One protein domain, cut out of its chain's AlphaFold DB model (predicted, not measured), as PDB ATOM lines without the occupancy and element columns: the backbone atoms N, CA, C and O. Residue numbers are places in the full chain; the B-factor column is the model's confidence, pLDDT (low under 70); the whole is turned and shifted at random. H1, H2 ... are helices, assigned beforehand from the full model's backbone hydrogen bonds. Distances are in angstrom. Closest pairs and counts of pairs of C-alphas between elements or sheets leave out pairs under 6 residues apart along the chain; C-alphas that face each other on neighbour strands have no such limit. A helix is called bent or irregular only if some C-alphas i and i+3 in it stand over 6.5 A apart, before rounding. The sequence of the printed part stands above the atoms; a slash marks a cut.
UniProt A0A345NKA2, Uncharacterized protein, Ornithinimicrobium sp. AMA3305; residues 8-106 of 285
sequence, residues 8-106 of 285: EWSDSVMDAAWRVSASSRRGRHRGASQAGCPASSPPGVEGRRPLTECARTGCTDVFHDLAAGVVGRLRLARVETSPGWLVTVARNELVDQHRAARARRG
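What this domain is: This is residues 8 to 106 of the 285 residues of an uncharacterized protein of Ornithinimicrobium sp. AMA3305 (UniProt A0A345NKA2). Three long helices make the model: H1, bent into two arms, its arm H1a crossing H3 while its arm H1b runs beside the start of H3, and H4, which crosses both H1a and H3. Residues 98 to 106, of which 98 to 104 belong to H4, stick out as an arm; a long loop, residues 32 to 51, leads from H1b to the short helix H2, near H1b and the start of H3. The printed part has 99 residues, with four named helices in the order H1, H2, H3, H4 and no named strand, and its class is all helix. It is compact, with a radius of gyration of the C-alphas of 13.7 A, and flat in outline, spanning 42 by 40 by 17 A.

How they stand to each other: H1, residues 8 to 31, is the longest helix by residues; by its hydrogen bonds it was assigned as one helix, but it is bent, with C-alphas 20 and 23 7.5 A apart. Its arms, H1a at residues 8 to 20 and H1b at residues 23 to 31, stand at a steep tilt of 55 degrees. H1a is itself irregular, with C-alphas 8 and 11 6.6 A apart. With residues 13 to 18 alone, H1a touches H3, residues 59 to 77, opposite ways at a steep tilt of 50 degrees; their closest C-alphas, of Ala 17 and Ala 67, are 5.4 A apart. H1b touches H3 at residues 59 to 63 alone, opposite ways at a shallow tilt of 23 degrees; the closest C-alphas are those of Arg 25 and Cys 59, 4.8 A. H4, residues 83 to 104, touches H1a, the same way at a steep tilt of 57 degrees; the closest C-alphas are those of Ala 16 and Val 87, 5.1 A. H4, with residues 89 to 97 alone, touches H3 opposite ways at a steep tilt of 68 degrees, only just short of about perpendicular; the closest C-alphas are those of Val 70 and Ala 90, 5.9 A. H2, residues 52 to 56, is close but not clearly touching to H3, with C-alphas of Cys 54 and Thr 60 closest at 5.7 A. H1b and H4 are apart. Every O i to N i+4 pair is within hydrogen-bond range in H1b, H2 and H4, against 8 of 9 in H1a and 14 of 15 in H3.

Where its parts are: H1a begins at C-alpha 8, (269.576, 230.585, 262.898), and measures 19.3 A from first to last C-alpha; H1b measures 12.3 A and H2 6.1 A. H3 measures 27.7 A from C-alpha 59 at (258.269, 225.167, 241.734). H4 measures 31.3 A and ends at C-alpha 104, (251.890, 206.242, 246.163).

The domain as a whole: The C-alphas of Ser 33 and Arg 78, the two farthest apart, are 42.1 A apart. The printed part has no cut; the link from H1 to H2 is long, the other two tight. The mean pLDDT of the printed part is 82.0, with residues 8, 9, 44, 78 and 80 under 70.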
ATOM      1  N   GLU A   8     268.218 230.688 263.461       58.62
ATOM      2  CA  GLU A   8     269.576 230.585 262.898       58.62
ATOM      3  C   GLU A   8     269.726 229.440 261.880       58.62
ATOM      4  O   GLU A   8     270.463 229.544 260.896       58.62
ATOM      5  N   TRP A   9     268.986 228.342 262.056       65.81
ATOM      6  CA  TRP A   9     269.001 227.238 261.091       65.81
ATOM      7  C   TRP A   9     268.010 227.428 259.948       65.81
ATOM      8  O   TRP A   9     268.149 226.751 258.928       65.81
ATOM      9  N   SER A  10     267.041 228.340 260.081       71.44
ATOM     10  CA  SER A  10     266.004 228.556 259.071       71.44
ATOM     11  C   SER A  10     266.632 228.928 257.727       71.44
ATOM     12  O   SER A  10     266.436 228.216 256.742       71.44
ATOM     13  N   ASP A  11     267.502 229.938 257.692       79.62
ATOM     14  CA  ASP A  11     268.135 230.383 256.444       79.62
ATOM     15  C   ASP A  11     269.069 229.321 255.848       79.62
ATOM     16  O   ASP A  11     269.066 229.084 254.636       79.62
ATOM     17  N   SER A  12     269.815 228.604 256.695       85.19
ATOM     18  CA  SER A  12     270.708 227.524 256.254       85.19
ATOM     19  C   SER A  12     269.941 226.331 255.666       85.19
ATOM     20  O   SER A  12     270.371 225.737 254.671       85.19
ATOM     21  N   VAL A  13     268.788 225.981 256.245       84.88
ATOM     22  CA  VAL A  13     267.888 224.945 255.718       84.88
ATOM     23  C   VAL A  13     267.268 225.394 254.401       84.88
ATOM     24  O   VAL A  13     267.259 224.616 253.443       84.88
ATOM     25  N   MET A  14     266.796 226.639 254.325       85.88
ATOM     26  CA  MET A  14     266.207 227.201 253.111       85.88
ATOM     27  C   MET A  14     267.232 227.235 251.974       85.88
ATOM     28  O   MET A  14     266.948 226.781 250.867       85.88
ATOM     29  N   ASP A  15     268.466 227.655 252.228       88.44
ATOM     30  CA  ASP A  15     269.516 227.645 251.209       88.44
ATOM     31  C   ASP A  15     269.885 226.209 250.768       88.44
ATOM     32  O   ASP A  15     269.996 225.911 249.572       88.44
ATOM     33  N   ALA A  16     270.004 225.263 251.709       88.38
ATOM     34  CA  ALA A  16     270.249 223.856 251.381       88.38
ATOM     35  C   ALA A  16     269.114 223.249 250.531       88.38
ATOM     36  O   ALA A  16     269.378 222.640 249.487       88.38
ATOM     37  N   ALA A  17     267.855 223.445 250.928       86.75
ATOM     38  CA  ALA A  17     266.686 222.965 250.198       86.75
ATOM     39  C   ALA A  17     266.579 223.620 248.812       86.75
ATOM     40  O   ALA A  17     266.302 222.935 247.822       86.75
ATOM     41  N   TRP A  18     266.868 224.918 248.692       90.50
ATOM     42  CA  TRP A  18     266.865 225.634 247.416       90.50
ATOM     43  C   TRP A  18     267.889 225.068 246.434       90.50
ATOM     44  O   TRP A  18     267.556 224.788 245.275       90.50
ATOM     45  N   ARG A  19     269.126 224.858 246.902       91.50
ATOM     46  CA  ARG A  19     270.219 224.291 246.101       91.50
ATOM     47  C   ARG A  19     269.921 222.856 245.677       91.50
ATOM     48  O   ARG A  19     270.075 222.518 244.502       91.50
ATOM     49  N   VAL A  20     269.454 222.018 246.600       92.50
ATOM     50  CA  VAL A  20     269.188 220.594 246.337       92.50
ATOM     51  C   VAL A  20     267.976 220.388 245.423       92.50
ATOM     52  O   VAL A  20     268.024 219.546 244.525       92.50
ATOM     53  N   SER A  21     266.917 221.186 245.577       90.06
ATOM     54  CA  SER A  21     265.703 221.089 244.754       90.06
ATOM     55  C   SER A  21     265.846 221.676 243.343       90.06
ATOM     56  O   SER A  21     264.932 221.530 242.531       90.06
ATOM     57  N   ALA A  22     266.970 222.323 243.006       89.94
ATOM     58  CA  ALA A  22     267.124 223.100 241.773       89.94
ATOM     59  C   ALA A  22     266.771 222.324 240.487       89.94
ATOM     60  O   ALA A  22     266.147 222.878 239.581       89.94
ATOM     61  N   SER A  23     267.136 221.041 240.389       87.00
ATOM     62  CA  SER A  23     266.799 220.223 239.214       87.00
ATOM     63  C   SER A  23     265.309 219.887 239.133       87.00
ATOM     64  O   SER A  23     264.735 220.032 238.055       87.00
ATOM     65  N   SER A  24     264.667 219.526 240.249       86.88
ATOM     66  CA  SER A  24     263.215 219.292 240.302       86.88
ATOM     67  C   SER A  24     262.436 220.569 239.970       86.88
ATOM     68  O   SER A  24     261.499 220.542 239.175       86.88
ATOM     69  N   ARG A  25     262.885 221.718 240.491       88.12
ATOM     70  CA  ARG A  25     262.313 223.039 240.197       88.12
ATOM     71  C   ARG A  25     262.426 223.408 238.721       88.12
ATOM     72  O   ARG A  25     261.431 223.761 238.095       88.12
ATOM     73  N   ARG A  26     263.609 223.255 238.117       86.50
ATOM     74  CA  ARG A  26     263.781 223.435 236.662       86.50
ATOM     75  C   ARG A  26     262.892 222.486 235.854       86.50
ATOM     76  O   ARG A  26     262.373 222.901 234.824       86.50
ATOM     77  N   GLY A  27     262.698 221.250 236.321       80.88
ATOM     78  CA  GLY A  27     261.784 220.280 235.713       80.88
ATOM     79  C   GLY A  27     260.348 220.801 235.611       80.88
ATOM     80  O   GLY A  27     259.765 220.748 234.530       80.88
ATOM     81  N   ARG A  28     259.823 221.406 236.687       81.94
ATOM     82  CA  ARG A  28     258.482 222.026 236.714       81.94
ATOM     83  C   ARG A  28     258.322 223.136 235.674       81.94
ATOM     84  O   ARG A  28     257.362 223.131 234.910       81.94
ATOM     85  N   HIS A  29     259.291 224.045 235.593       82.88
ATOM     86  CA  HIS A  29     259.262 225.135 234.612       82.88
ATOM     87  C   HIS A  29     259.345 224.623 233.169       82.88
ATOM     88  O   HIS A  29     258.576 225.071 232.321       82.88
ATOM     89  N   ARG A  30     260.208 223.637 232.891       80.25
ATOM     90  CA  ARG A  30     260.281 223.011 231.560       80.25
ATOM     91  C   ARG A  30     258.977 222.316 231.176       80.25
ATOM     92  O   ARG A  30     258.589 222.381 230.017       80.25
ATOM     93  N   GLY A  31     258.290 221.689 232.133       70.31
ATOM     94  CA  GLY A  31     256.963 221.108 231.906       70.31
ATOM     95  C   GLY A  31     255.887 222.136 231.568       70.31
ATOM     96  O   GLY A  31     254.956 221.821 230.838       70.31
ATOM     97  N   ALA A  32     256.058 223.379 232.017       75.81
ATOM     98  CA  ALA A  32     255.228 224.518 231.634       75.81
ATOM     99  C   ALA A  32     255.767 225.279 230.404       75.81
ATOM    100  O   ALA A  32     255.423 226.446 230.211       75.81
ATOM    101  N   SER A  33     256.639 224.655 229.603       80.25
ATOM    102  CA  SER A  33     257.272 225.242 228.411       80.25
ATOM    103  C   SER A  33     258.077 226.521 228.679       80.25
ATOM    104  O   SER A  33     258.229 227.367 227.802       80.25
ATOM    105  N   GLN A  34     258.619 226.674 229.889       80.69
ATOM    106  CA  GLN A  34     259.492 227.790 230.255       80.69
ATOM    107  C   GLN A  34     260.966 227.365 230.197       80.69
ATOM    108  O   GLN A  34     261.315 226.222 230.506       80.69
ATOM    109  N   ALA A  35     261.853 228.303 229.846       80.00
ATOM    110  CA  ALA A  35     263.288 228.039 229.698       80.00
ATOM    111  C   ALA A  35     263.965 227.585 231.008       80.00
ATOM    112  O   ALA A  35     264.923 226.808 230.994       80.00
ATOM    113  N   GLY A  36     263.454 228.027 232.160       82.56
ATOM    114  CA  GLY A  36     263.977 227.659 233.468       82.56
ATOM    115  C   GLY A  36     263.241 228.349 234.608       82.56
ATOM    116  O   GLY A  36     262.277 229.077 234.393       82.56
ATOM    117  N   CYS A  37     263.712 228.097 235.829       84.81
ATOM    118  CA  CYS A  37     263.228 228.810 237.003       84.81
ATOM    119  C   CYS A  37     263.827 230.228 237.018       84.81
ATOM    120  O   CYS A  37     265.054 230.334 237.021       84.81
ATOM    121  N   PRO A  38     263.008 231.299 237.033       86.25
ATOM    122  CA  PRO A  38     263.502 232.678 237.027       86.25
ATOM    123  C   PRO A  38     264.057 233.130 238.385       86.25
ATOM    124  O   PRO A  38     264.774 234.124 238.462       86.25
ATOM    125  N   ALA A  39     263.740 232.416 239.468       85.44
ATOM    126  CA  ALA A  39     264.194 232.776 240.802       85.44
ATOM    127  C   ALA A  39     265.654 232.351 241.033       85.44
ATOM    128  O   ALA A  39     265.988 231.165 240.961       85.44
ATOM    129  N   SER A  40     266.512 233.313 241.376       84.69
ATOM    130  CA  SER A  40     267.912 233.069 241.752       84.69
ATOM    131  C   SER A  40     268.074 232.654 243.219       84.69
ATOM    132  O   SER A  40     268.996 231.912 243.548       84.69
ATOM    133  N   SER A  41     267.153 233.074 244.090       84.31
ATOM    134  CA  SER A  41     267.215 232.896 245.550       84.31
ATOM    135  C   SER A  41     265.893 232.351 246.104       84.31
ATOM    136  O   SER A  41     264.853 232.575 245.474       84.31
ATOM    137  N   PRO A  42     265.913 231.637 247.245       80.75
ATOM    138  CA  PRO A  42     264.705 231.082 247.844       80.75
ATOM    139  C   PRO A  42     263.705 232.165 248.271       80.75
ATOM    140  O   PRO A  42     264.117 233.221 248.756       80.75
ATOM    141  N   PRO A  43     262.392 231.911 248.132       76.19
ATOM    142  CA  PRO A  43     261.385 232.738 248.782       76.19
ATOM    143  C   PRO A  43     261.488 232.595 250.309       76.19
ATOM    144  O   PRO A  43     261.900 231.554 250.817       76.19
ATOM    145  N   GLY A  44     261.114 233.643 251.040       69.19
ATOM    146  CA  GLY A  44     261.160 233.712 252.504       69.19
ATOM    147  C   GLY A  44     262.480 234.240 253.070       69.19
ATOM    148  O   GLY A  44     262.460 234.901 254.103       69.19
ATOM    149  N   VAL A  45     263.601 234.051 252.369       71.44
ATOM    150  CA  VAL A  45     264.895 234.635 252.762       71.44
ATOM    151  C   VAL A  45     264.879 236.138 252.486       71.44
ATOM    152  O   VAL A  45     264.442 236.566 251.415       71.44
ATOM    153  N   GLU A  46     265.309 236.944 253.463       74.25
ATOM    154  CA  GLU A  46     265.290 238.420 253.402       74.25
ATOM    155  C   GLU A  46     263.898 239.008 253.068       74.25
ATOM    156  O   GLU A  46     263.782 240.050 252.424       74.25
ATOM    157  N   GLY A  47     262.811 238.319 253.436       70.50
ATOM    158  CA  GLY A  47     261.442 238.774 253.154       70.50
ATOM    159  C   GLY A  47     261.020 238.683 251.679       70.50
ATOM    160  O   GLY A  47     259.989 239.239 251.290       70.50
ATOM    161  N   ARG A  48     261.782 237.974 250.833       74.19
ATOM    162  CA  ARG A  48     261.466 237.807 249.406       74.19
ATOM    163  C   ARG A  48     260.191 236.991 249.213       74.19
ATOM    164  O   ARG A  48     260.055 235.883 249.729       74.19
ATOM    165  N   ARG A  49     259.266 237.498 248.401       73.75
ATOM    166  CA  ARG A  49     258.058 236.758 248.004       73.75
ATOM    167  C   ARG A  49     258.352 235.814 246.832       73.75
ATOM    168  O   ARG A  49     259.223 236.120 246.016       73.75
ATOM    169  N   PRO A  50     257.636 234.681 246.713       75.81
ATOM    170  CA  PRO A  50     257.750 233.832 245.535       75.81
ATOM    171  C   PRO A  50     257.275 234.583 244.286       75.81
ATOM    172  O   PRO A  50     256.244 235.253 244.311       75.81
ATOM    173  N   LEU A  51     258.018 234.444 243.186       77.56
ATOM    174  CA  LEU A  51     257.591 234.942 241.878       77.56
ATOM    175  C   LEU A  51     256.317 234.208 241.438       77.56
ATOM    176  O   LEU A  51     256.213 232.988 241.614       77.56
ATOM    177  N   THR A  52     255.372 234.932 240.838       79.81
ATOM    178  CA  THR A  52     254.078 234.394 240.386       79.81
ATOM    179  C   THR A  52     254.255 233.185 239.463       79.81
ATOM    180  O   THR A  52     253.530 232.197 239.562       79.81
ATOM    181  N   GLU A  53     255.272 233.206 238.604       79.81
ATOM    182  CA  GLU A  53     255.612 232.116 237.691       79.81
ATOM    183  C   GLU A  53     256.086 230.857 238.430       79.81
ATOM    184  O   GLU A  53     255.757 229.737 238.028       79.81
ATOM    185  N   CYS A  54     256.844 231.019 239.519       79.94
ATOM    186  CA  CYS A  54     257.309 229.907 240.352       79.94
ATOM    187  C   CYS A  54     256.159 229.293 241.156       79.94
ATOM    188  O   CYS A  54     256.080 228.070 241.265       79.94
ATOM    189  N   ALA A  55     255.247 230.125 241.669       77.38
ATOM    190  CA  ALA A  55     254.041 229.653 242.342       77.38
ATOM    191  C   ALA A  55     253.144 228.861 241.375       77.38
ATOM    192  O   ALA A  55     252.792 227.719 241.651       77.38
ATOM    193  N   ARG A  56     252.867 229.403 240.181       75.69
ATOM    194  CA  ARG A  56     251.998 228.763 239.176       75.69
ATOM    195  C   ARG A  56     252.499 227.399 238.693       75.69
ATOM    196  O   ARG A  56     251.700 226.546 238.330       75.69
ATOM    197  N   THR A  57     253.812 227.195 238.635       76.44
ATOM    198  CA  THR A  57     254.405 225.928 238.170       76.44
ATOM    199  C   THR A  57     254.575 224.890 239.287       76.44
ATOM    200  O   THR A  57     255.059 223.789 239.022       76.44
ATOM    201  N   GLY A  58     254.228 225.227 240.536       77.94
ATOM    202  CA  GLY A  58     254.497 224.391 241.711       77.94
ATOM    203  C   GLY A  58     255.993 224.238 242.020       77.94
ATOM    204  O   GLY A  58     256.419 223.318 242.716       77.94
ATOM    205  N   CYS A  59     256.832 225.121 241.469       83.12
ATOM    206  CA  CYS A  59     258.269 225.167 241.734       83.12
ATOM    207  C   CYS A  59     258.546 225.517 243.203       83.12
ATOM    208  O   CYS A  59     259.427 224.928 243.832       83.12
ATOM    209  N   THR A  60     257.761 226.451 243.745       79.31
ATOM    210  CA  THR A  60     257.829 226.866 245.149       79.31
ATOM    211  C   THR A  60     257.414 225.735 246.096       79.31
ATOM    212  O   THR A  60     258.051 225.560 247.131       79.31
ATOM    213  N   ASP A  61     256.432 224.914 245.713       81.31
ATOM    214  CA  ASP A  61     255.931 223.806 246.541       81.31
ATOM    215  C   ASP A  61     257.008 222.739 246.753       81.31
ATOM    216  O   ASP A  61     257.295 222.363 247.881       81.31
ATOM    217  N   VAL A  62     257.716 222.349 245.684       82.62
ATOM    218  CA  VAL A  62     258.851 221.407 245.771       82.62
ATOM    219  C   VAL A  62     259.920 221.892 246.756       82.62
ATOM    220  O   VAL A  62     260.556 221.091 247.440       82.62
ATOM    221  N   PHE A  63     260.156 223.202 246.800       85.75
ATOM    222  CA  PHE A  63     261.105 223.797 247.730       85.75
ATOM    223  C   PHE A  63     260.587 223.772 249.174       85.75
ATOM    224  O   PHE A  63     261.321 223.330 250.059       85.75
ATOM    225  N   HIS A  64     259.349 224.212 249.408       81.44
ATOM    226  CA  HIS A  64     258.761 224.254 250.745       81.44
ATOM    227  C   HIS A  64     258.562 222.857 251.337       81.44
ATOM    228  O   HIS A  64     258.912 222.651 252.495       81.44
ATOM    229  N   ASP A  65     258.099 221.886 250.548       83.12
ATOM    230  CA  ASP A  65     257.952 220.491 250.978       83.12
ATOM    231  C   ASP A  65     259.298 219.905 251.420       83.12
ATOM    232  O   ASP A  65     259.396 219.211 252.436       83.12
ATOM    233  N   LEU A  66     260.368 220.205 250.675       86.88
ATOM    234  CA  LEU A  66     261.712 219.770 251.032       86.88
ATOM    235  C   LEU A  66     262.205 220.456 252.311       86.88
ATOM    236  O   LEU A  66     262.714 219.780 253.205       86.88
ATOM    237  N   ALA A  67     262.051 221.778 252.416       83.88
ATOM    238  CA  ALA A  67     262.452 222.530 253.601       83.88
ATOM    239  C   ALA A  67     261.706 222.040 254.854       83.88
ATOM    240  O   ALA A  67     262.340 221.750 255.868       83.88
ATOM    241  N   ALA A  68     260.388 221.844 254.762       81.19
ATOM    242  CA  ALA A  68     259.561 221.315 255.843       81.19
ATOM    243  C   ALA A  68     260.007 219.908 256.275       81.19
ATOM    244  O   ALA A  68     260.146 219.646 257.473       81.19
ATOM    245  N   GLY A  69     260.300 219.019 255.318       80.50
ATOM    246  CA  GLY A  69     260.827 217.681 255.602       80.50
ATOM    247  C   GLY A  69     262.186 217.715 256.310       80.50
ATOM    248  O   GLY A  69     262.398 216.993 257.288       80.50
ATOM    249  N   VAL A  70     263.093 218.597 255.876       84.25
ATOM    250  CA  VAL A  70     264.396 218.797 256.528       84.25
ATOM    251  C   VAL A  70     264.209 219.295 257.959       84.25
ATOM    252  O   VAL A  70     264.723 218.653 258.872       84.25
ATOM    253  N   VAL A  71     263.425 220.358 258.182       84.31
ATOM    254  CA  VAL A  71     263.122 220.873 259.532       84.31
ATOM    255  C   VAL A  71     262.547 219.771 260.425       84.31
ATOM    256  O   VAL A  71     262.982 219.612 261.567       84.31
ATOM    257  N   GLY A  72     261.622 218.961 259.900       82.94
ATOM    258  CA  GLY A  72     261.061 217.812 260.610       82.94
ATOM    259  C   GLY A  72     262.133 216.826 261.086       82.94
ATOM    260  O   GLY A  72     262.121 216.419 262.247       82.94
ATOM    261  N   ARG A  73     263.112 216.488 260.234       82.75
ATOM    262  CA  ARG A  73     264.235 215.614 260.616       82.75
ATOM    263  C   ARG A  73     265.162 216.250 261.646       82.75
ATOM    264  O   ARG A  73     265.596 215.559 262.564       82.75
ATOM    265  N   LEU A  74     265.465 217.540 261.511       82.62
ATOM    266  CA  LEU A  74     266.356 218.242 262.441       82.62
ATOM    267  C   LEU A  74     265.786 218.278 263.857       82.62
ATOM    268  O   LEU A  74     266.494 217.965 264.814       82.62
ATOM    269  N   ARG A  75     264.483 218.563 263.975       80.12
ATOM    270  CA  ARG A  75     263.763 218.556 265.256       80.12
ATOM    271  C   ARG A  75     263.851 217.206 265.973       80.12
ATOM    272  O   ARG A  75     263.897 217.173 267.201       80.12
ATOM    273  N   LEU A  76     263.904 216.105 265.220       79.06
ATOM    274  CA  LEU A  76     264.052 214.753 265.767       79.06
ATOM    275  C   LEU A  76     265.504 214.406 266.121       79.06
ATOM    276  O   LEU A  76     265.736 213.694 267.093       79.06
ATOM    277  N   ALA A  77     266.474 214.887 265.341       77.56
ATOM    278  CA  ALA A  77     267.867 214.468 265.460       77.56
ATOM    279  C   ALA A  77     268.630 215.158 266.609       77.56
ATOM    280  O   ALA A  77     269.557 214.559 267.144       77.56
ATOM    281  N   ARG A  78     268.242 216.384 267.007       69.75
ATOM    282  CA  ARG A  78     268.885 217.167 268.091       69.75
ATOM    283  C   ARG A  78     270.426 217.222 267.999       69.75
ATOM    284  O   ARG A  78     271.112 217.127 269.013       69.75
ATOM    285  N   VAL A  79     270.967 217.353 266.787       70.75
ATOM    286  CA  VAL A  79     272.417 217.409 266.516       70.75
ATOM    287  C   VAL A  79     272.834 218.799 266.057       70.75
ATOM    288  O   VAL A  79     272.057 219.490 265.401       70.75
ATOM    289  N   GLU A  80     274.082 219.168 266.346       69.50
ATOM    290  CA  GLU A  80     274.722 220.332 265.734       69.50
ATOM    291  C   GLU A  80     274.754 220.184 264.210       69.50
ATOM    292  O   GLU A  80     275.139 219.147 263.662       69.50
ATOM    293  N   THR A  81     274.333 221.237 263.515       76.50
ATOM    294  CA  THR A  81     274.189 221.216 262.063       76.50
ATOM    295  C   THR A  81     275.295 222.026 261.403       76.50
ATOM    296  O   THR A  81     275.430 223.217 261.664       76.50
ATOM    297  N   SER A  82     276.054 221.411 260.492       83.88
ATOM    298  CA  SER A  82     276.937 222.140 259.574       83.88
ATOM    299  C   SER A  82     276.267 222.324 258.205       83.88
ATOM    300  O   SER A  82     275.450 221.482 257.808       83.88
ATOM    301  N   PRO A  83     276.634 223.351 257.414       81.38
ATOM    302  CA  PRO A  83     276.062 223.557 256.080       81.38
ATOM    303  C   PRO A  83     276.203 222.340 255.150       81.38
ATOM    304  O   PRO A  83     275.266 221.969 254.441       81.38
ATOM    305  N   GLY A  84     277.357 221.659 255.176       83.50
ATOM    306  CA  GLY A  84     277.586 220.452 254.372       83.50
ATOM    307  C   GLY A  84     276.711 219.270 254.803       83.50
ATOM    308  O   GLY A  84     276.218 218.502 253.966       83.50
ATOM    309  N   TRP A  85     276.460 219.148 256.105       87.69
ATOM    310  CA  TRP A  85     275.561 218.133 256.637       87.69
ATOM    311  C   TRP A  85     274.097 218.429 256.274       87.69
ATOM    312  O   TRP A  85     273.406 217.525 255.804       87.69
ATOM    313  N   LEU A  86     273.650 219.690 256.336       86.56
ATOM    314  CA  LEU A  86     272.302 220.097 255.909       86.56
ATOM    315  C   LEU A  86     272.025 219.777 254.436       86.56
ATOM    316  O   LEU A  86     270.962 219.251 254.106       86.56
ATOM    317  N   VAL A  87     272.995 220.003 253.546       89.38
ATOM    318  CA  VAL A  87     272.883 219.598 252.133       89.38
ATOM    319  C   VAL A  87     272.710 218.081 251.999       89.38
ATOM    320  O   VAL A  87     271.948 217.614 251.152       89.38
ATOM    321  N   THR A  88     273.389 217.295 252.836       89.38
ATOM    322  CA  THR A  88     273.256 215.831 252.847       89.38
ATOM    323  C   THR A  88     271.871 215.398 253.330       89.38
ATOM    324  O   THR A  88     271.234 214.564 252.685       89.38
ATOM    325  N   VAL A  89     271.368 216.005 254.408       89.62
ATOM    326  CA  VAL A  89     270.011 215.761 254.920       89.62
ATOM    327  C   VAL A  89     268.964 216.121 253.868       89.62
ATOM    328  O   VAL A  89     268.111 215.291 253.566       89.62
ATOM    329  N   ALA A  90     269.074 217.293 253.237       88.62
ATOM    330  CA  ALA A  90     268.174 217.722 252.171       88.62
ATOM    331  C   ALA A  90     268.205 216.775 250.962       88.62
ATOM    332  O   ALA A  90     267.162 216.425 250.418       88.62
ATOM    333  N   ARG A  91     269.379 216.285 250.543       91.12
ATOM    334  CA  ARG A  91     269.466 215.288 249.458       91.12
ATOM    335  C   ARG A  91     268.754 213.989 249.819       91.12
ATOM    336  O   ARG A  91     268.012 213.460 248.993       91.12
ATOM    337  N   ASN A  92     268.973 213.488 251.030       90.44
ATOM    338  CA  ASN A  92     268.337 212.259 251.500       90.44
ATOM    339  C   ASN A  92     266.819 212.421 251.610       90.44
ATOM    340  O   ASN A  92     266.085 211.555 251.141       90.44
ATOM    341  N   GLU A  93     266.356 213.549 252.149       91.88
ATOM    342  CA  GLU A  93     264.934 213.872 252.244       91.88
ATOM    343  C   GLU A  93     264.289 213.972 250.859       91.88
ATOM    344  O   GLU A  93     263.298 213.292 250.610       91.88
ATOM    345  N   LEU A  94     264.886 214.700 249.910       90.94
ATOM    346  CA  LEU A  94     264.361 214.786 248.544       90.94
ATOM    347  C   LEU A  94     264.263 213.401 247.881       90.94
ATOM    348  O   LEU A  94     263.283 213.078 247.205       90.94
ATOM    349  N   VAL A  95     265.275 212.552 248.086       89.25
ATOM    350  CA  VAL A  95     265.254 211.168 247.606       89.25
ATOM    351  C   VAL A  95     264.102 210.386 248.240       89.25
ATOM    352  O   VAL A  95     263.412 209.655 247.525       89.25
ATOM    353  N   ASP A  96     263.870 210.530 249.541       90.44
ATOM    354  CA  ASP A  96     262.789 209.848 250.253       90.44
ATOM    355  C   ASP A  96     261.401 210.362 249.846       90.44
ATOM    356  O   ASP A  96     260.510 209.549 249.591       90.44
ATOM    357  N   GLN A  97     261.233 211.665 249.616       87.56
ATOM    358  CA  GLN A  97     260.010 212.239 249.048       87.56
ATOM    359  C   GLN A  97     259.721 211.676 247.651       87.56
ATOM    360  O   GLN A  97     258.610 211.219 247.377       87.56
ATOM    361  N   HIS A  98     260.731 211.595 246.776       86.81
ATOM    362  CA  HIS A  98     260.586 210.959 245.464       86.81
ATOM    363  C   HIS A  98     260.282 209.455 245.565       86.81
ATOM    364  O   HIS A  98     259.582 208.908 244.709       86.81
ATOM    365  N   ARG A  99     260.824 208.748 246.567       87.81
ATOM    366  CA  ARG A  99     260.493 207.333 246.837       87.81
ATOM    367  C   ARG A  99     259.035 207.188 247.249       87.81
ATOM    368  O   ARG A  99     258.339 206.358 246.666       87.81
ATOM    369  N   ALA A 100     258.576 208.012 248.186       85.94
ATOM    370  CA  ALA A 100     257.199 208.021 248.659       85.94
ATOM    371  C   ALA A 100     256.219 208.377 247.531       85.94
ATOM    372  O   ALA A 100     255.225 207.680 247.344       85.94
ATOM    373  N   ALA A 101     256.532 209.383 246.710       83.81
ATOM    374  CA  ALA A 101     255.721 209.763 245.554       83.81
ATOM    375  C   ALA A 101     255.565 208.616 244.543       83.81
ATOM    376  O   ALA A 101     254.467 208.375 244.044       83.81
ATOM    377  N   ARG A 102     256.638 207.861 244.276       84.94
ATOM    378  CA  ARG A 102     256.581 206.673 243.407       84.94
ATOM    379  C   ARG A 102     255.767 205.549 244.033       84.94
ATOM    380  O   ARG A 102     254.904 204.999 243.358       84.94
ATOM    381  N   ALA A 103     255.978 205.267 245.318       84.19
ATOM    382  CA  ALA A 103     255.217 204.250 246.039       84.19
ATOM    383  C   ALA A 103     253.706 204.545 246.028       84.19
ATOM    384  O   ALA A 103     252.924 203.659 245.696       84.19
ATOM    385  N   ARG A 104     253.298 205.803 246.264       80.06
ATOM    386  CA  ARG A 104     251.890 206.242 246.163       80.06
ATOM    387  C   ARG A 104     251.283 206.025 244.773       80.06
ATOM    388  O   ARG A 104     250.074 205.882 244.647       80.06
ATOM    389  N   ARG A 105     252.109 205.977 243.725       74.19
ATOM    390  CA  ARG A 105     251.692 205.714 242.337       74.19
ATOM    391  C   ARG A 105     251.783 204.242 241.936       74.19
ATOM    392  O   ARG A 105     251.605 203.932 240.764       74.19
ATOM    393  N   GLY A 106     252.112 203.345 242.869       78.62
ATOM    394  CA  GLY A 106     252.378 201.937 242.563       78.62
ATOM    395  C   GLY A 106     253.657 201.714 241.743       78.62
ATOM    396  O   GLY A 106     253.874 200.624 241.217       78.62
TER     397      GLY A 106